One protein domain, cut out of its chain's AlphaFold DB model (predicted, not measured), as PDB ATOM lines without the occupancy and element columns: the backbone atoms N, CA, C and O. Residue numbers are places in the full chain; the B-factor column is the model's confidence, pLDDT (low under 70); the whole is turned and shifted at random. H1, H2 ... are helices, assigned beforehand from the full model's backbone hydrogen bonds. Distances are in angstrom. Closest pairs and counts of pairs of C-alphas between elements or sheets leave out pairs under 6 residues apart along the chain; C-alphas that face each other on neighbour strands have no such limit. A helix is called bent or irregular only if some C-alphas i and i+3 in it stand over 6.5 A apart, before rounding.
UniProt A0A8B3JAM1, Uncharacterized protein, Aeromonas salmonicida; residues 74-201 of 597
ATOM      1  N   LYS A  74       9.455 -10.656  40.609       84.25
ATOM      2  CA  LYS A  74       9.208 -11.172  39.245       84.25
ATOM      3  C   LYS A  74       7.919 -12.004  39.194       84.25
ATOM      4  O   LYS A  74       7.187 -11.942  38.212       84.25
ATOM      5  N   ARG A  75       7.638 -12.751  40.265       85.62
ATOM      6  CA  ARG A  75       6.428 -13.560  40.402       85.62
ATOM      7  C   ARG A  75       5.165 -12.695  40.392       85.62
ATOM      8  O   ARG A  75       4.239 -13.024  39.663       85.62
ATOM      9  N   ASP A  76       5.137 -11.589  41.135       85.19
ATOM     10  CA  ASP A  76       3.970 -10.688  41.173       85.19
ATOM     11  C   ASP A  76       3.682 -10.080  39.796       85.19
ATOM     12  O   ASP A  76       2.523  -9.915  39.412       85.19
ATOM     13  N   LEU A  77       4.742  -9.764  39.045       87.56
ATOM     14  CA  LEU A  77       4.633  -9.275  37.675       87.56
ATOM     15  C   LEU A  77       4.039 -10.345  36.749       87.56
ATOM     16  O   LEU A  77       3.068 -10.059  36.057       87.56
ATOM     17  N   LEU A  78       4.567 -11.573  36.782       86.12
ATOM     18  CA  LEU A  78       4.047 -12.699  35.994       86.12
ATOM     19  C   LEU A  78       2.589 -13.016  36.329       86.12
ATOM     20  O   LEU A  78       1.775 -13.168  35.427       86.12
ATOM     21  N   LEU A  79       2.249 -13.069  37.618       84.62
ATOM     22  CA  LEU A  79       0.888 -13.341  38.064       84.62
ATOM     23  C   LEU A  79      -0.078 -12.247  37.596       84.62
ATOM     24  O   LEU A  79      -1.152 -12.567  37.108       84.62
ATOM     25  N   THR A  80       0.332 -10.975  37.651       87.62
ATOM     26  CA  THR A  80      -0.479  -9.864  37.126       87.62
ATOM     27  C   THR A  80      -0.608  -9.923  35.600       87.62
ATOM     28  O   THR A  80      -1.669  -9.614  35.079       87.62
ATOM     29  N   MET A  81       0.437 -10.330  34.868       86.25
ATOM     30  CA  MET A  81       0.361 -10.508  33.410       86.25
ATOM     31  C   MET A  81      -0.588 -11.643  33.011       86.25
ATOM     32  O   MET A  81      -1.319 -11.503  32.035       86.25
ATOM     33  N   ILE A  82      -0.579 -12.755  33.755       84.75
ATOM     34  CA  ILE A  82      -1.493 -13.884  33.538       84.75
ATOM     35  C   ILE A  82      -2.931 -13.469  33.865       84.75
ATOM     36  O   ILE A  82      -3.833 -13.749  33.085       84.75
ATOM     37  N   ASP A  83      -3.145 -12.785  34.989       83.88
ATOM     38  CA  ASP A  83      -4.468 -12.314  35.411       83.88
ATOM     39  C   ASP A  83      -5.064 -11.300  34.421       83.88
ATOM     40  O   ASP A  83      -6.240 -11.375  34.071       83.88
ATOM     41  N   ASP A  84      -4.234 -10.404  33.887       83.19
ATOM     42  CA  ASP A  84      -4.616  -9.450  32.848       83.19
ATOM     43  C   ASP A  84      -4.929 -10.136  31.504       83.19
ATOM     44  O   ASP A  84      -5.917  -9.797  30.858       83.19
ATOM     45  N   GLN A  85      -4.167 -11.170  31.121       79.12
ATOM     46  CA  GLN A  85      -4.490 -12.014  29.963       79.12
ATOM     47  C   GLN A  85      -5.832 -12.733  30.136       79.12
ATOM     48  O   GLN A  85      -6.669 -12.687  29.240       79.12
ATOM     49  N   VAL A  86      -6.063 -13.363  31.290       78.12
ATOM     50  CA  VAL A  86      -7.340 -14.018  31.613       78.12
ATOM     51  C   VAL A  86      -8.489 -13.004  31.586       78.12
ATOM     52  O   VAL A  86      -9.551 -13.278  31.033       78.12
ATOM     53  N   SER A  87      -8.257 -11.803  32.112       78.44
ATOM     54  CA  SER A  87      -9.241 -10.720  32.104       78.44
ATOM     55  C   SER A  87      -9.527 -10.192  30.698       78.44
ATOM     56  O   SER A  87     -10.647  -9.770  30.436       78.44
ATOM     57  N   ALA A  88      -8.570 -10.244  29.768       74.06
ATOM     58  CA  ALA A  88      -8.801  -9.906  28.364       74.06
ATOM     59  C   ALA A  88      -9.691 -10.941  27.647       74.06
ATOM     60  O   ALA A  88     -10.454 -10.581  26.747       74.06
ATOM     61  N   PHE A  89      -9.652 -12.213  28.065       69.81
ATOM     62  CA  PHE A  89     -10.591 -13.226  27.573       69.81
ATOM     63  C   PHE A  89     -12.018 -12.973  28.069       69.81
ATOM     64  O   PHE A  89     -12.943 -13.080  27.265       69.81
ATOM     65  N   ASP A  90     -12.184 -12.574  29.336       68.38
ATOM     66  CA  ASP A  90     -13.492 -12.270  29.946       68.38
ATOM     67  C   ASP A  90     -14.032 -10.869  29.566       68.38
ATOM     68  O   ASP A  90     -15.241 -10.631  29.538       68.38
ATOM     69  N   GLY A  91     -13.143  -9.918  29.273       66.94
ATOM     70  CA  GLY A  91     -13.473  -8.523  28.993       66.94
ATOM     71  C   GLY A  91     -14.270  -8.350  27.700       66.94
ATOM     72  O   GLY A  91     -13.846  -8.778  26.624       66.94
ATOM     73  N   GLY A  92     -15.424  -7.689  27.801       69.75
ATOM     74  CA  GLY A  92     -16.306  -7.442  26.658       69.75
ATOM     75  C   GLY A  92     -17.166  -8.643  26.264       69.75
ATOM     76  O   GLY A  92     -17.683  -8.659  25.154       69.75
ATOM     77  N   GLN A  93     -17.341  -9.643  27.140       78.94
ATOM     78  CA  GLN A  93     -18.219 -10.791  26.880       78.94
ATOM     79  C   GLN A  93     -19.639 -10.355  26.467       78.94
ATOM     80  O   GLN A  93     -20.140 -10.819  25.450       78.94
ATOM     81  N   GLU A  94     -20.239  -9.388  27.171       81.38
ATOM     82  CA  GLU A  94     -21.549  -8.825  26.801       81.38
ATOM     83  C   GLU A  94     -21.540  -8.204  25.394       81.38
ATOM     84  O   GLU A  94     -22.468  -8.414  24.618       81.38
ATOM     85  N   GLU A  95     -20.471  -7.491  25.020       83.75
ATOM     86  CA  GLU A  95     -20.321  -6.907  23.681       83.75
ATOM     87  C   GLU A  95     -20.146  -7.980  22.596       83.75
ATOM     88  O   GLU A  95     -20.664  -7.830  21.488       83.75
ATOM     89  N   ARG A  96     -19.455  -9.082  22.913       84.00
ATOM     90  CA  ARG A  96     -19.265 -10.232  22.012       84.00
ATOM     91  C   ARG A  96     -20.539 -11.045  21.822       84.00
ATOM     92  O   ARG A  96     -20.659 -11.719  20.804       84.00
ATOM     93  N   GLU A  97     -21.477 -10.985  22.763       89.06
ATOM     94  CA  GLU A  97     -22.784 -11.642  22.670       89.06
ATOM     95  C   GLU A  97     -23.799 -10.835  21.848       89.06
ATOM     96  O   GLU A  97     -24.715 -11.428  21.276       89.06
ATOM     97  N   LEU A  98     -23.622  -9.510  21.712       88.69
ATOM     98  CA  LEU A  98     -24.532  -8.634  20.952       88.69
ATOM     99  C   LEU A  98     -24.864  -9.135  19.530       88.69
ATOM    100  O   LEU A  98     -26.036  -9.076  19.151       88.69
ATOM    101  N   PRO A  99     -23.908  -9.654  18.727       90.19
ATOM    102  CA  PRO A  99     -24.204 -10.183  17.394       90.19
ATOM    103  C   PRO A  99     -25.050 -11.466  17.399       90.19
ATOM    104  O   PRO A  99     -25.584 -11.836  16.355       90.19
ATOM    105  N   PHE A 100     -25.167 -12.141  18.547       91.62
ATOM    106  CA  PHE A 100     -25.758 -13.473  18.698       91.62
ATOM    107  C   PHE A 100     -26.987 -13.484  19.612       91.62
ATOM    108  O   PHE A 100     -27.456 -14.549  19.987       91.62
ATOM    109  N   VAL A 101     -27.554 -12.322  19.961       88.31
ATOM    110  CA  VAL A 101     -28.723 -12.207  20.864       88.31
ATOM    111  C   VAL A 101     -29.933 -13.041  20.399       88.31
ATOM    112  O   VAL A 101     -30.770 -13.416  21.215       88.31
ATOM    113  N   GLY A 102     -30.037 -13.334  19.098       84.94
ATOM    114  CA  GLY A 102     -31.087 -14.184  18.526       84.94
ATOM    115  C   GLY A 102     -30.800 -15.690  18.546       84.94
ATOM    116  O   GLY A 102     -31.691 -16.467  18.201       84.94
ATOM    117  N   ASP A 103     -29.592 -16.101  18.930       90.62
ATOM    118  CA  ASP A 103     -29.190 -17.505  18.961       90.62
ATOM    119  C   ASP A 103     -29.717 -18.192  20.238       90.62
ATOM    120  O   ASP A 103     -29.933 -17.533  21.258       90.62
ATOM    121  N   PRO A 104     -29.912 -19.526  20.237       89.25
ATOM    122  CA  PRO A 104     -30.401 -20.252  21.414       89.25
ATOM    123  C   PRO A 104     -29.465 -20.155  22.627       89.25
ATOM    124  O   PRO A 104     -29.913 -20.283  23.765       89.25
ATOM    125  N   ASP A 105     -28.172 -19.958  22.375       92.88
ATOM    126  CA  ASP A 105     -27.156 -19.657  23.376       92.88
ATOM    127  C   ASP A 105     -26.184 -18.604  22.802       92.88
ATOM    128  O   ASP A 105     -25.235 -18.954  22.082       92.88
ATOM    129  N   PRO A 106     -26.439 -17.306  23.066       91.75
ATOM    130  CA  PRO A 106     -25.584 -16.210  22.612       91.75
ATOM    131  C   PRO A 106     -24.163 -16.307  23.176       91.75
ATOM    132  O   PRO A 106     -23.194 -16.043  22.460       91.75
ATOM    133  N   TRP A 107     -24.029 -16.753  24.431       92.06
ATOM    134  CA  TRP A 107     -22.739 -16.948  25.084       92.06
ATOM    135  C   TRP A 107     -21.915 -18.002  24.339       92.06
ATOM    136  O   TRP A 107     -20.803 -17.703  23.899       92.06
ATOM    137  N   LEU A 108     -22.468 -19.195  24.096       92.06
ATOM    138  CA  LEU A 108     -21.759 -20.268  23.389       92.06
ATOM    139  C   LEU A 108     -21.395 -19.870  21.949       92.06
ATOM    140  O   LEU A 108     -20.303 -20.180  21.472       92.06
ATOM    141  N   SER A 109     -22.286 -19.145  21.272       92.12
ATOM    142  CA  SER A 109     -22.061 -18.654  19.906       92.12
ATOM    143  C   SER A 109     -20.952 -17.602  19.843       92.12
ATOM    144  O   SER A 109     -20.175 -17.592  18.884       92.12
ATOM    145  N   SER A 110     -20.821 -16.772  20.882       90.69
ATOM    146  CA  SER A 110     -19.723 -15.809  21.001       90.69
ATOM    147  C   SER A 110     -18.365 -16.470  21.263       90.69
ATOM    148  O   SER A 110     -17.362 -15.972  20.757       90.69
ATOM    149  N   GLN A 111     -18.310 -17.611  21.971       89.00
ATOM    150  CA  GLN A 111     -17.046 -18.314  22.248       89.00
ATOM    151  C   GLN A 111     -16.353 -18.779  20.959       89.00
ATOM    152  O   GLN A 111     -15.144 -18.619  20.818       89.00
ATOM    153  N   VAL A 112     -17.114 -19.293  19.985       87.25
ATOM    154  CA  VAL A 112     -16.567 -19.749  18.690       87.25
ATOM    155  C   VAL A 112     -15.985 -18.586  17.881       87.25
ATOM    156  O   VAL A 112     -14.956 -18.728  17.227       87.25
ATOM    157  N   SER A 113     -16.621 -17.416  17.952       82.19
ATOM    158  CA  SER A 113     -16.179 -16.218  17.231       82.19
ATOM    159  C   SER A 113     -15.064 -15.442  17.945       82.19
ATOM    160  O   SER A 113     -14.394 -14.626  17.316       82.19
ATOM    161  N   ALA A 114     -14.840 -15.692  19.237       77.56
ATOM    162  CA  ALA A 114     -13.853 -15.001  20.068       77.56
ATOM    163  C   ALA A 114     -12.457 -15.652  20.048       77.56
ATOM    164  O   ALA A 114     -11.641 -15.386  20.935       77.56
ATOM    165  N   MET A 115     -12.177 -16.515  19.067       70.75
ATOM    166  CA  MET A 115     -10.921 -17.256  19.027       70.75
ATOM    167  C   MET A 115      -9.714 -16.298  18.938       70.75
ATOM    168  O   MET A 115      -9.702 -15.407  18.084       70.75
ATOM    169  N   PRO A 116      -8.713 -16.434  19.830       64.88
ATOM    170  CA  PRO A 116      -7.618 -15.476  19.933       64.88
ATOM    171  C   PRO A 116      -6.730 -15.457  18.684       64.88
ATOM    172  O   PRO A 116      -6.459 -16.495  18.080       64.88
ATOM    173  N   ASP A 117      -6.230 -14.269  18.344       66.25
ATOM    174  CA  ASP A 117      -5.295 -14.059  17.240       66.25
ATOM    175  C   ASP A 117      -3.882 -14.615  17.529       66.25
ATOM    176  O   ASP A 117      -3.522 -14.969  18.656       66.25
ATOM    177  N   GLY A 118      -3.030 -14.653  16.499       64.19
ATOM    178  CA  GLY A 118      -1.667 -15.188  16.614       64.19
ATOM    179  C   GLY A 118      -0.750 -14.423  17.585       64.19
ATOM    180  O   GLY A 118       0.313 -14.930  17.957       64.19
ATOM    181  N   GLY A 119      -1.126 -13.208  18.005       64.50
ATOM    182  CA  GLY A 119      -0.403 -12.432  19.012       64.50
ATOM    183  C   GLY A 119      -0.666 -12.952  20.424       64.50
ATOM    184  O   GLY A 119       0.281 -13.214  21.171       64.50
ATOM    185  N   MET A 120      -1.939 -13.172  20.767       67.00
ATOM    186  CA  MET A 120      -2.321 -13.760  22.053       67.00
ATOM    187  C   MET A 120      -1.770 -15.179  22.230       67.00
ATOM    188  O   MET A 120      -1.255 -15.493  23.300       67.00
ATOM    189  N   GLN A 121      -1.765 -15.995  21.174       71.38
ATOM    190  CA  GLN A 121      -1.253 -17.373  21.214       71.38
ATOM    191  C   GLN A 121       0.234 -17.455  21.603       71.38
ATOM    192  O   GLN A 121       0.618 -18.260  22.452       71.38
ATOM    193  N   LYS A 122       1.083 -16.585  21.035       70.19
ATOM    194  CA  LYS A 122       2.523 -16.529  21.360       70.19
ATOM    195  C   LYS A 122       2.777 -16.124  22.810       70.19
ATOM    196  O   LYS A 122       3.665 -16.685  23.455       70.19
ATOM    197  N   MET A 123       1.987 -15.185  23.331       74.12
ATOM    198  CA  MET A 123       2.052 -14.790  24.738       74.12
ATOM    199  C   MET A 123       1.650 -15.955  25.649       74.12
ATOM    200  O   MET A 123       2.369 -16.267  26.598       74.12
ATOM    201  N   SER A 124       0.545 -16.639  25.341       75.19
ATOM    202  CA  SER A 124       0.069 -17.783  26.122       75.19
ATOM    203  C   SER A 124       1.071 -18.946  26.118       75.19
ATOM    204  O   SER A 124       1.343 -19.508  27.180       75.19
ATOM    205  N   ALA A 125       1.710 -19.243  24.978       73.19
ATOM    206  CA  ALA A 125       2.786 -20.235  24.881       73.19
ATOM    207  C   ALA A 125       3.986 -19.877  25.776       73.19
ATOM    208  O   ALA A 125       4.513 -20.718  26.511       73.19
ATOM    209  N   ALA A 126       4.404 -18.608  25.756       69.94
ATOM    210  CA  ALA A 126       5.510 -18.135  26.576       69.94
ATOM    211  C   ALA A 126       5.178 -18.184  28.079       69.94
ATOM    212  O   ALA A 126       6.023 -18.578  28.882       69.94
ATOM    213  N   LEU A 127       3.948 -17.844  28.473       71.44
ATOM    214  CA  LEU A 127       3.495 -17.913  29.867       71.44
ATOM    215  C   LEU A 127       3.306 -19.359  30.360       71.44
ATOM    216  O   LEU A 127       3.580 -19.640  31.527       71.44
ATOM    217  N   LEU A 128       2.939 -20.302  29.488       74.94
ATOM    218  CA  LEU A 128       2.931 -21.739  29.800       74.94
ATOM    219  C   LEU A 128       4.327 -22.291  30.106       74.94
ATOM    220  O   LEU A 128       4.473 -23.132  30.993       74.94
ATOM    221  N   ALA A 129       5.366 -21.785  29.441       70.56
ATOM    222  CA  ALA A 129       6.741 -22.126  29.799       70.56
ATOM    223  C   ALA A 129       7.092 -21.648  31.224       70.56
ATOM    224  O   ALA A 129       7.751 -22.372  31.965       70.56
ATOM    225  N   ALA A 130       6.590 -20.481  31.650       71.50
ATOM    226  CA  ALA A 130       6.767 -20.000  33.026       71.50
ATOM    227  C   ALA A 130       6.004 -20.854  34.058       71.50
ATOM    228  O   ALA A 130       6.475 -21.060  35.175       71.50
ATOM    229  N   VAL A 131       4.844 -21.395  33.679       77.25
ATOM    230  CA  VAL A 131       4.067 -22.331  34.506       77.25
ATOM    231  C   VAL A 131       4.816 -23.645  34.763       77.25
ATOM    232  O   VAL A 131       4.646 -24.237  35.830       77.25
ATOM    233  N   ALA A 132       5.652 -24.104  33.827       74.25
ATOM    234  CA  ALA A 132       6.467 -25.303  34.026       74.25
ATOM    235  C   ALA A 132       7.489 -25.135  35.169       74.25
ATOM    236  O   ALA A 132       7.822 -26.110  35.841       74.25
ATOM    237  N   GLU A 133       7.951 -23.905  35.413       76.00
ATOM    238  CA  GLU A 133       8.847 -23.567  36.526       76.00
ATOM    239  C   GLU A 133       8.085 -23.378  37.850       76.00
ATOM    240  O   GLU A 133       8.604 -23.714  38.916       76.00
ATOM    241  N   ASP A 134       6.849 -22.871  37.794       80.50
ATOM    242  CA  ASP A 134       6.016 -22.590  38.967       80.50
ATOM    243  C   ASP A 134       4.528 -22.929  38.724       80.50
ATOM    244  O   ASP A 134       3.744 -22.085  38.270       80.50
ATOM    245  N   PRO A 135       4.087 -24.147  39.096       81.56
ATOM    246  CA  PRO A 135       2.721 -24.617  38.844       81.56
ATOM    247  C   PRO A 135       1.617 -23.836  39.566       81.56
ATOM    248  O   PRO A 135       0.433 -24.043  39.282       81.56
ATOM    249  N   THR A 136       1.964 -22.979  40.534       80.12
ATOM    250  CA  THR A 136       0.983 -22.159  41.263       80.12
ATOM    251  C   THR A 136       0.540 -20.930  40.467       80.12
ATOM    252  O   THR A 136      -0.512 -20.368  40.759       80.12
ATOM    253  N   LEU A 137       1.279 -20.558  39.414       82.00
ATOM    254  CA  LEU A 137       0.886 -19.507  38.470       82.00
ATOM    255  C   LEU A 137      -0.349 -19.883  37.629       82.00
ATOM    256  O   LEU A 137      -0.931 -19.014  36.988       82.00
ATOM    257  N   LEU A 138      -0.782 -21.150  37.657       82.62
ATOM    258  CA  LEU A 138      -1.986 -21.621  36.964       82.62
ATOM    259  C   LEU A 138      -3.302 -21.294  37.671       82.62
ATOM    260  O   LEU A 138      -4.351 -21.480  37.062       82.62
ATOM    261  N   GLU A 139      -3.299 -20.862  38.933       83.69
ATOM    262  CA  GLU A 139      -4.552 -20.640  39.674       83.69
ATOM    263  C   GLU A 139      -5.536 -19.670  38.985       83.69
ATOM    264  O   GLU A 139      -6.714 -20.027  38.883       83.69
ATOM    265  N   PRO A 140      -5.108 -18.519  38.422       83.31
ATOM    266  CA  PRO A 140      -6.006 -17.647  37.660       83.31
ATOM    267  C   PRO A 140      -6.653 -18.362  36.461       83.31
ATOM    268  O   PRO A 140      -7.864 -18.272  36.256       83.31
ATOM    269  N   VAL A 141      -5.869 -19.161  35.728       83.81
ATOM    270  CA  VAL A 141      -6.331 -19.941  34.567       83.81
ATOM    271  C   VAL A 141      -7.294 -21.056  34.992       83.81
ATOM    272  O   VAL A 141      -8.339 -21.246  34.376       83.81
ATOM    273  N   ARG A 142      -7.004 -21.767  36.092       84.00
ATOM    274  CA  ARG A 142      -7.912 -22.779  36.671       84.00
ATOM    275  C   ARG A 142      -9.243 -22.159  37.088       84.00
ATOM    276  O   ARG A 142     -10.293 -22.768  36.887       84.00
ATOM    277  N   GLY A 143      -9.203 -20.964  37.676       85.81
ATOM    278  CA  GLY A 143     -10.392 -20.196  38.036       85.81
ATOM    279  C   GLY A 143     -11.238 -19.832  36.817       85.81
ATOM    280  O   GLY A 143     -12.455 -19.997  36.861       85.81
ATOM    281  N   TRP A 144     -10.593 -19.405  35.732       85.44
ATOM    282  CA  TRP A 144     -11.247 -19.103  34.459       85.44
ATOM    283  C   TRP A 144     -11.947 -20.325  33.854       85.44
ATOM    284  O   TRP A 144     -13.161 -20.290  33.663       85.44
ATOM    285  N   TYR A 145     -11.238 -21.448  33.685       87.44
ATOM    286  CA  TYR A 145     -11.839 -22.690  33.177       87.44
ATOM    287  C   TYR A 145     -13.023 -23.162  34.026       87.44
ATOM    288  O   TYR A 145     -14.024 -23.632  33.493       87.44
ATOM    289  N   ARG A 146     -12.951 -23.010  35.355       88.88
ATOM    290  CA  ARG A 146     -14.064 -23.374  36.244       88.88
ATOM    291  C   ARG A 146     -15.332 -22.571  35.931       88.88
ATOM    292  O   ARG A 146     -16.405 -23.164  35.914       88.88
ATOM    293  N   ARG A 147     -15.209 -21.267  35.641       88.25
ATOM    294  CA  ARG A 147     -16.342 -20.422  35.213       88.25
ATOM    295  C   ARG A 147     -16.878 -20.844  33.846       88.25
ATOM    296  O   ARG A 147     -18.087 -20.975  33.691       88.25
ATOM    297  N   GLN A 148     -15.992 -21.117  32.888       87.25
ATOM    298  CA  GLN A 148     -16.374 -21.566  31.542       87.25
ATOM    299  C   GLN A 148     -17.167 -22.883  31.590       87.25
ATOM    300  O   GLN A 148     -18.239 -22.985  30.996       87.25
ATOM    301  N   TYR A 149     -16.711 -23.867  32.373       88.06
ATOM    302  CA  TYR A 149     -17.441 -25.125  32.557       88.06
ATOM    303  C   TYR A 149     -18.752 -24.956  33.328       88.06
ATOM    304  O   TYR A 149     -19.726 -25.653  33.042       88.06
ATOM    305  N   GLU A 150     -18.808 -24.030  34.287       90.88
ATOM    306  CA  GLU A 150     -20.057 -23.712  34.975       90.88
ATOM    307  C   GLU A 150     -21.086 -23.119  34.000       90.88
ATOM    308  O   GLU A 150     -22.239 -23.553  34.001       90.88
ATOM    309  N   ASN A 151     -20.672 -22.209  33.116       89.50
ATOM    310  CA  ASN A 151     -21.530 -21.660  32.065       89.50
ATOM    311  C   ASN A 151     -21.966 -22.739  31.064       89.50
ATOM    312  O   ASN A 151     -23.156 -22.862  30.781       89.50
ATOM    313  N   ALA A 152     -21.047 -23.602  30.623       90.69
ATOM    314  CA  ALA A 152     -21.360 -24.722  29.735       90.69
ATOM    315  C   ALA A 152     -22.396 -25.684  30.338       90.69
ATOM    316  O   ALA A 152     -23.280 -26.168  29.635       90.69
ATOM    317  N   SER A 153     -22.335 -25.924  31.653       89.94
ATOM    318  CA  SER A 153     -23.309 -26.768  32.360       89.94
ATOM    319  C   SER A 153     -24.714 -26.161  32.430       89.94
ATOM    320  O   SER A 153     -25.691 -26.886  32.616       89.94
ATOM    321  N   LYS A 154     -24.815 -24.836  32.270       91.62
ATOM    322  CA  LYS A 154     -26.065 -24.067  32.241       91.62
ATOM    323  C   LYS A 154     -26.511 -23.726  30.815       91.62
ATOM    324  O   LYS A 154     -27.542 -23.076  30.656       91.62
ATOM    325  N   SER A 155     -25.760 -24.154  29.798       91.81
ATOM    326  CA  SER A 155     -26.045 -23.841  28.398       91.81
ATOM    327  C   SER A 155     -27.434 -24.353  27.987       91.81
ATOM    328  O   SER A 155     -27.720 -25.544  28.156       91.81
ATOM    329  N   PRO A 156     -28.282 -23.511  27.366       90.19
ATOM    330  CA  PRO A 156     -29.546 -23.938  26.765       90.19
ATOM    331  C   PRO A 156     -29.393 -24.993  25.657       90.19
ATOM    332  O   PRO A 156     -30.361 -25.675  25.323       90.19
ATOM    333  N   ARG A 157     -28.185 -25.156  25.096       90.12
ATOM    334  CA  ARG A 157     -27.855 -26.204  24.112       90.12
ATOM    335  C   ARG A 157     -27.568 -27.563  24.761       90.12
ATOM    336  O   ARG A 157     -27.466 -28.563  24.056       90.12
ATOM    337  N   GLY A 158     -27.472 -27.616  26.088       88.31
ATOM    338  CA  GLY A 158     -27.098 -28.803  26.845       88.31
ATOM    339  C   GLY A 158     -25.583 -28.962  26.984       88.31
ATOM    340  O   GLY A 158     -24.803 -28.580  26.108       88.31
ATOM    341  N   THR A 159     -25.172 -29.568  28.099       90.06
ATOM    342  CA  THR A 159     -23.765 -29.708  28.498       90.06
ATOM    343  C   THR A 159     -22.911 -30.427  27.457       90.06
ATOM    344  O   THR A 159     -21.750 -30.077  27.282       90.06
ATOM    345  N   ASP A 160     -23.475 -31.406  26.746       88.19
ATOM    346  CA  ASP A 160     -22.735 -32.187  25.752       88.19
ATOM    347  C   ASP A 160     -22.345 -31.327  24.542       88.19
ATOM    348  O   ASP A 160     -21.194 -31.352  24.111       88.19
ATOM    349  N   ILE A 161     -23.278 -30.518  24.022       90.25
ATOM    350  CA  ILE A 161     -23.012 -29.628  22.882       90.25
ATOM    351  C   ILE A 161     -22.043 -28.521  23.301       90.25
ATOM    352  O   ILE A 161     -21.049 -28.291  22.611       90.25
ATOM    353  N   ALA A 162     -22.290 -27.879  24.445       91.44
ATOM    354  CA  ALA A 162     -21.403 -26.840  24.961       91.44
ATOM    355  C   ALA A 162     -19.987 -27.382  25.233       91.44
ATOM    356  O   ALA A 162     -19.001 -26.746  24.869       91.44
ATOM    357  N   GLY A 163     -19.881 -28.588  25.798       91.00
ATOM    358  CA  GLY A 163     -18.611 -29.265  26.040       91.00
ATOM    359  C   GLY A 163     -17.860 -29.597  24.750       91.00
ATOM    360  O   GLY A 163     -16.669 -29.313  24.662       91.00
ATOM    361  N   ILE A 164     -18.537 -30.141  23.732       92.44
ATOM    362  CA  ILE A 164     -17.921 -30.429  22.423       92.44
ATOM    363  C   ILE A 164     -17.350 -29.156  21.799       92.44
ATOM    364  O   ILE A 164     -16.216 -29.170  21.325       92.44
ATOM    365  N   VAL A 165     -18.120 -28.066  21.810       92.12
ATOM    366  CA  VAL A 165     -17.678 -26.782  21.257       92.12
ATOM    367  C   VAL A 165     -16.455 -26.263  22.018       92.12
ATOM    368  O   VAL A 165     -15.443 -25.976  21.385       92.12
ATOM    369  N   LEU A 166     -16.495 -26.220  23.353       91.62
ATOM    370  CA  LEU A 166     -15.368 -25.738  24.161       91.62
ATOM    371  C   LEU A 166     -14.104 -26.589  23.987       91.62
ATOM    372  O   LEU A 166     -13.040 -26.042  23.718       91.62
ATOM    373  N   PHE A 167     -14.206 -27.921  24.053       92.50
ATOM    374  CA  PHE A 167     -13.038 -28.793  23.881       92.50
ATOM    375  C   PHE A 167     -12.446 -28.722  22.472       92.50
ATOM    376  O   PHE A 167     -11.234 -28.864  22.307       92.50
ATOM    377  N   ALA A 168     -13.278 -28.507  21.448       92.12
ATOM    378  CA  ALA A 168     -12.791 -28.298  20.092       92.12
ATOM    379  C   ALA A 168     -12.026 -26.968  19.973       92.12
ATOM    380  O   ALA A 168     -10.951 -26.950  19.374       92.12
ATOM    381  N   LEU A 169     -12.535 -25.887  20.577       89.31
ATOM    382  CA  LEU A 169     -11.850 -24.592  20.618       89.31
ATOM    383  C   LEU A 169     -10.526 -24.676  21.392       89.31
ATOM    384  O   LEU A 169      -9.501 -24.238  20.872       89.31
ATOM    385  N   ASP A 170     -10.516 -25.317  22.566       88.69
ATOM    386  CA  ASP A 170      -9.302 -25.553  23.361       88.69
ATOM    387  C   ASP A 170      -8.271 -26.375  22.582       88.69
ATOM    388  O   ASP A 170      -7.077 -26.080  22.611       88.69
ATOM    389  N   GLY A 171      -8.723 -27.410  21.869       88.25
ATOM    390  CA  GLY A 171      -7.863 -28.276  21.069       88.25
ATOM    391  C   GLY A 171      -7.202 -27.535  19.910       88.25
ATOM    392  O   GLY A 171      -5.997 -27.677  19.704       88.25
ATOM    393  N   VAL A 172      -7.967 -26.718  19.180       85.94
ATOM    394  CA  VAL A 172      -7.426 -25.884  18.098       85.94
ATOM    395  C   VAL A 172      -6.469 -24.838  18.669       85.94
ATOM    396  O   VAL A 172      -5.344 -24.730  18.186       85.94
ATOM    397  N   PHE A 173      -6.857 -24.142  19.743       84.69
ATOM    398  CA  PHE A 173      -6.006 -23.158  20.410       84.69
ATOM    399  C   PHE A 173      -4.679 -23.773  20.869       84.69
ATOM    400  O   PHE A 173      -3.612 -23.232  20.589       84.69
ATOM    401  N   LEU A 174      -4.728 -24.935  21.525       84.62
ATOM    402  CA  LEU A 174      -3.545 -25.638  22.013       84.62
ATOM    403  C   LEU A 174      -2.646 -26.099  20.862       84.62
ATOM    404  O   LEU A 174      -1.424 -25.975  20.951       84.62
ATOM    405  N   ALA A 175      -3.230 -26.642  19.793       83.56
ATOM    406  CA  ALA A 175      -2.469 -27.136  18.657       83.56
ATOM    407  C   ALA A 175      -1.748 -26.002  17.911       83.56
ATOM    408  O   ALA A 175      -0.564 -26.146  17.598       83.56
ATOM    409  N   GLU A 176      -2.419 -24.865  17.703       80.25
ATOM    410  CA  GLU A 176      -1.808 -23.664  17.119       80.25
ATOM    411  C   GLU A 176      -0.723 -23.085  18.031       80.25
ATOM    412  O   GLU A 176       0.389 -22.804  17.583       80.25
ATOM    413  N   MET A 177      -1.005 -22.991  19.331       82.12
ATOM    414  CA  MET A 177      -0.066 -22.494  20.333       82.12
ATOM    415  C   MET A 177       1.215 -23.344  20.422       82.12
ATOM    416  O   MET A 177       2.302 -22.794  20.594       82.12
ATOM    417  N   MET A 178       1.111 -24.671  20.292       79.94
ATOM    418  CA  MET A 178       2.256 -25.595  20.317       79.94
ATOM    419  C   MET A 178       2.960 -25.737  18.958       79.94
ATOM    420  O   MET A 178       3.986 -26.414  18.870       79.94
ATOM    421  N   GLY A 179       2.427 -25.122  17.898       80.06
ATOM    422  CA  GLY A 179       2.956 -25.252  16.540       80.06
ATOM    423  C   GLY A 179       2.830 -26.668  15.971       80.06
ATOM    424  O   GLY A 179       3.643 -27.071  15.136       80.06
ATOM    425  N   PHE A 180       1.849 -27.449  16.433       83.06
ATOM    426  CA  PHE A 180       1.581 -28.760  15.854       83.06
ATOM    427  C   PHE A 180       1.001 -28.604  14.444       83.06
ATOM    428  O   PHE A 180       0.257 -27.656  14.192       83.06
ATOM    429  N   PRO A 181       1.310 -29.521  13.511       68.56
ATOM    430  CA  PRO A 181       0.670 -29.514  12.206       68.56
ATOM    431  C   PRO A 181      -0.833 -29.766  12.388       68.56
ATOM    432  O   PRO A 181      -1.249 -30.866  12.753       68.56
ATOM    433  N   THR A 182      -1.635 -28.727  12.173       74.62
ATOM    434  CA  THR A 182      -3.099 -28.778  12.216       74.62
ATOM    435  C   THR A 182      -3.679 -29.011  10.819       74.62
ATOM    436  O   THR A 182      -2.967 -29.290   9.850       74.62
ATOM    437  N   PHE A 183      -5.005 -28.938  10.722       78.44
ATOM    438  CA  PHE A 183      -5.738 -28.924   9.464       78.44
ATOM    439  C   PHE A 183      -5.245 -27.819   8.517       78.44
ATOM    440  O   PHE A 183      -4.797 -26.759   8.956       78.44
ATOM    441  N   ALA A 184      -5.378 -28.033   7.203       84.19
ATOM    442  CA  ALA A 184      -5.197 -26.952   6.239       84.19
ATOM    443  C   ALA A 184      -6.155 -25.788   6.569       84.19
ATOM    444  O   ALA A 184      -7.246 -26.018   7.090       84.19
ATOM    445  N   ALA A 185      -5.783 -24.546   6.241       80.56
ATOM    446  CA  ALA A 185      -6.572 -23.357   6.599       80.56
ATOM    447  C   ALA A 185      -8.052 -23.455   6.165       80.56
ATOM    448  O   ALA A 185      -8.953 -23.017   6.879       80.56
ATOM    449  N   GLU A 186      -8.311 -24.092   5.020       82.38
ATOM    450  CA  GLU A 186      -9.660 -24.344   4.507       82.38
ATOM    451  C   GLU A 186     -10.454 -25.350   5.356       82.38
ATOM    452  O   GLU A 186     -11.642 -25.153   5.604       82.38
ATOM    453  N   ASP A 187      -9.811 -26.426   5.814       85.56
ATOM    454  CA  ASP A 187     -10.413 -27.431   6.695       85.56
ATOM    455  C   ASP A 187     -10.699 -26.853   8.082       85.56
ATOM    456  O   ASP A 187     -11.766 -27.096   8.648       85.56
ATOM    457  N   LEU A 188      -9.780 -26.037   8.606       84.69
ATOM    458  CA  LEU A 188      -9.971 -25.348   9.876       84.69
ATOM    459  C   LEU A 188     -11.141 -24.360   9.799       84.69
ATOM    460  O   LEU A 188     -11.991 -24.339  10.686       84.69
ATOM    461  N   SER A 189     -11.243 -23.601   8.705       85.44
ATOM    462  CA  SER A 189     -12.383 -22.714   8.460       85.44
ATOM    463  C   SER A 189     -13.705 -23.493   8.395       85.44
ATOM    464  O   SER A 189     -14.681 -23.095   9.035       85.44
ATOM    465  N   ARG A 190     -13.739 -24.650   7.714       87.88
ATOM    466  CA  ARG A 190     -14.915 -25.543   7.706       87.88
ATOM    467  C   ARG A 190     -15.283 -26.042   9.106       87.88
ATOM    468  O   ARG A 190     -16.467 -26.071   9.449       87.88
ATOM    469  N   LEU A 191     -14.293 -26.416   9.916       89.50
ATOM    470  CA  LEU A 191     -14.506 -26.842  11.297       89.50
ATOM    471  C   LEU A 191     -15.120 -25.710  12.130       89.50
ATOM    472  O   LEU A 191     -16.138 -25.933  12.779       89.50
ATOM    473  N   MET A 192     -14.570 -24.494  12.053       89.88
ATOM    474  CA  MET A 192     -15.097 -23.333  12.782       89.88
ATOM    475  C   MET A 192     -16.536 -23.001  12.368       89.88
ATOM    476  O   MET A 192     -17.389 -22.793  13.228       89.88
ATOM    477  N   HIS A 193     -16.855 -23.052  11.069       90.81
ATOM    478  CA  HIS A 193     -18.235 -22.903  10.595       90.81
ATOM    479  C   HIS A 193     -19.173 -23.987  11.146       90.81
ATOM    480  O   HIS A 193     -20.311 -23.690  11.507       90.81
ATOM    481  N   THR A 194     -18.699 -25.230  11.255       91.75
ATOM    482  CA  THR A 194     -19.479 -26.343  11.820       91.75
ATOM    483  C   THR A 194     -19.735 -26.145  13.315       91.75
ATOM    484  O   THR A 194     -20.858 -26.346  13.777       91.75
ATOM    485  N   LEU A 195     -18.725 -25.705  14.076       93.00
ATOM    486  CA  LEU A 195     -18.877 -25.374  15.496       93.00
ATOM    487  C   LEU A 195     -19.843 -24.202  15.702       93.00
ATOM    488  O   LEU A 195     -20.687 -24.261  16.595       93.00
ATOM    489  N   GLN A 196     -19.783 -23.182  14.841       92.81
ATOM    490  CA  GLN A 196     -20.723 -22.063  14.883       92.81
ATOM    491  C   GLN A 196     -22.158 -22.537  14.611       92.81
ATOM    492  O   GLN A 196     -23.068 -22.163  15.345       92.81
ATOM    493  N   ALA A 197     -22.372 -23.405  13.617       90.31
ATOM    494  CA  ALA A 197     -23.690 -23.976  13.327       90.31
ATOM    495  C   ALA A 197     -24.233 -24.824  14.499       90.31
ATOM    496  O   ALA A 197     -25.427 -24.774  14.802       90.31
ATOM    497  N   LEU A 198     -23.365 -25.562  15.204       91.56
ATOM    498  CA  LEU A 198     -23.727 -26.305  16.422       91.56
ATOM    499  C   LEU A 198     -24.140 -25.379  17.571       91.56
ATOM    500  O   LEU A 198     -25.146 -25.647  18.240       91.56
ATOM    501  N   ALA A 199     -23.388 -24.296  17.787       91.38
ATOM    502  CA  ALA A 199     -23.670 -23.302  18.820       91.38
ATOM    503  C   ALA A 199     -24.995 -22.566  18.550       91.38
ATOM    504  O   ALA A 199     -25.842 -22.476  19.438       91.38
ATOM    505  N   ARG A 200     -25.228 -22.171  17.292       91.31
ATOM    506  CA  ARG A 200     -26.456 -21.503  16.826       91.31
ATOM    507  C   ARG A 200     -27.698 -22.387  16.788       91.31
ATOM    508  O   ARG A 200     -28.805 -21.888  16.632       91.31
ATOM    509  N   GLY A 201     -27.536 -23.703  16.899       85.81
ATOM    510  CA  GLY A 201     -28.648 -24.640  16.742       85.81
ATOM    511  C   GLY A 201     -29.089 -24.886  15.304       85.81
ATOM    512  O   GLY A 201     -30.122 -25.510  15.093       85.81
TER     513      GLY A 201
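AT A GLANCE: This is residues 74 to 201 of the 597 residues of an uncharacterized protein of Aeromonas salmonicida (UniProt A0A8B3JAM1). H5, H6 and H7 fold back and forth as two successive helical hairpins with H6 in the middle, H1 runs beside part of H5, and short H3 packs on H6 and H7. H4 meets the last residues of H6 nearly at a right angle, and H2 packs crosswise on H3. The 128 printed residues hold seven named helices, H1 to H7 in order, and no named strand: all helix. The whole is compact, radius of gyration of the C-alphas 15.3 A, spanning 46 by 32 by 24 A.

HOW THE PARTS SIT: H1, residues 74 to 90, touches H5, residues 135 to 153, at a shallow tilt of 14 degrees, with residues 137 to 144 of H5 alone; their closest C-alphas, Asp 83 and Pro 140, are 6.0 A apart. H2, residues 93 to 100, touches H3, residues 106 to 113, about perpendicular at 88 degrees, closest C-alphas Phe 100 and Pro 106, 4.8 A. H3 touches H7, residues 185 to 200, opposite ways at 1 degree, a shallow tilt; C-alphas 109 and 199, the closest, are 5.0 A apart. The hub is H6, residues 159 to 177, touching H3, H5, H7 and H4, residues 118 to 133. H5 and H6 form a hairpin at a tilt of 35.4 degrees, only just steep, closest C-alphas 153 and 159, 4.9 A. H6 and H7 form another at 25 degrees, closest C-alphas 165 and 195, 6.1 A. H4 is about perpendicular to H6, 87 degrees; their closest C-alphas, 121 and 177, are 5.3 A apart. Every O i to N i+4 pair is within hydrogen-bond range in H1, H6 and H7, against 2 of 4 in H2 and H3, 10 of 12 in H4 and 12 of 15 in H5.

IN THESE COORDINATES: H1 begins at C-alpha 74, (9.208, -11.172, 39.245), and is 24.6 A long; H4 is 24.0 A, H5 26.9 A, H6 26.1 A and H7 22.4 A, ending at C-alpha 200, (-26.456, -21.503, 16.826). H5 has a kink of 35 degrees near residue 142 and is irregular, C-alphas 137 and 140 being 7.2 A apart; H2 is only just irregular, C-alphas 96 and 99 being 6.8 A apart.

THE WHOLE: The C-alphas of Lys 74 and Gly 201, the two farthest apart, are 46.1 A apart. The printed part has no cut and no long link. Mean pLDDT of the printed part is 83.6; residues 89 to 92, 116 to 120, 126 and 181 are under 70.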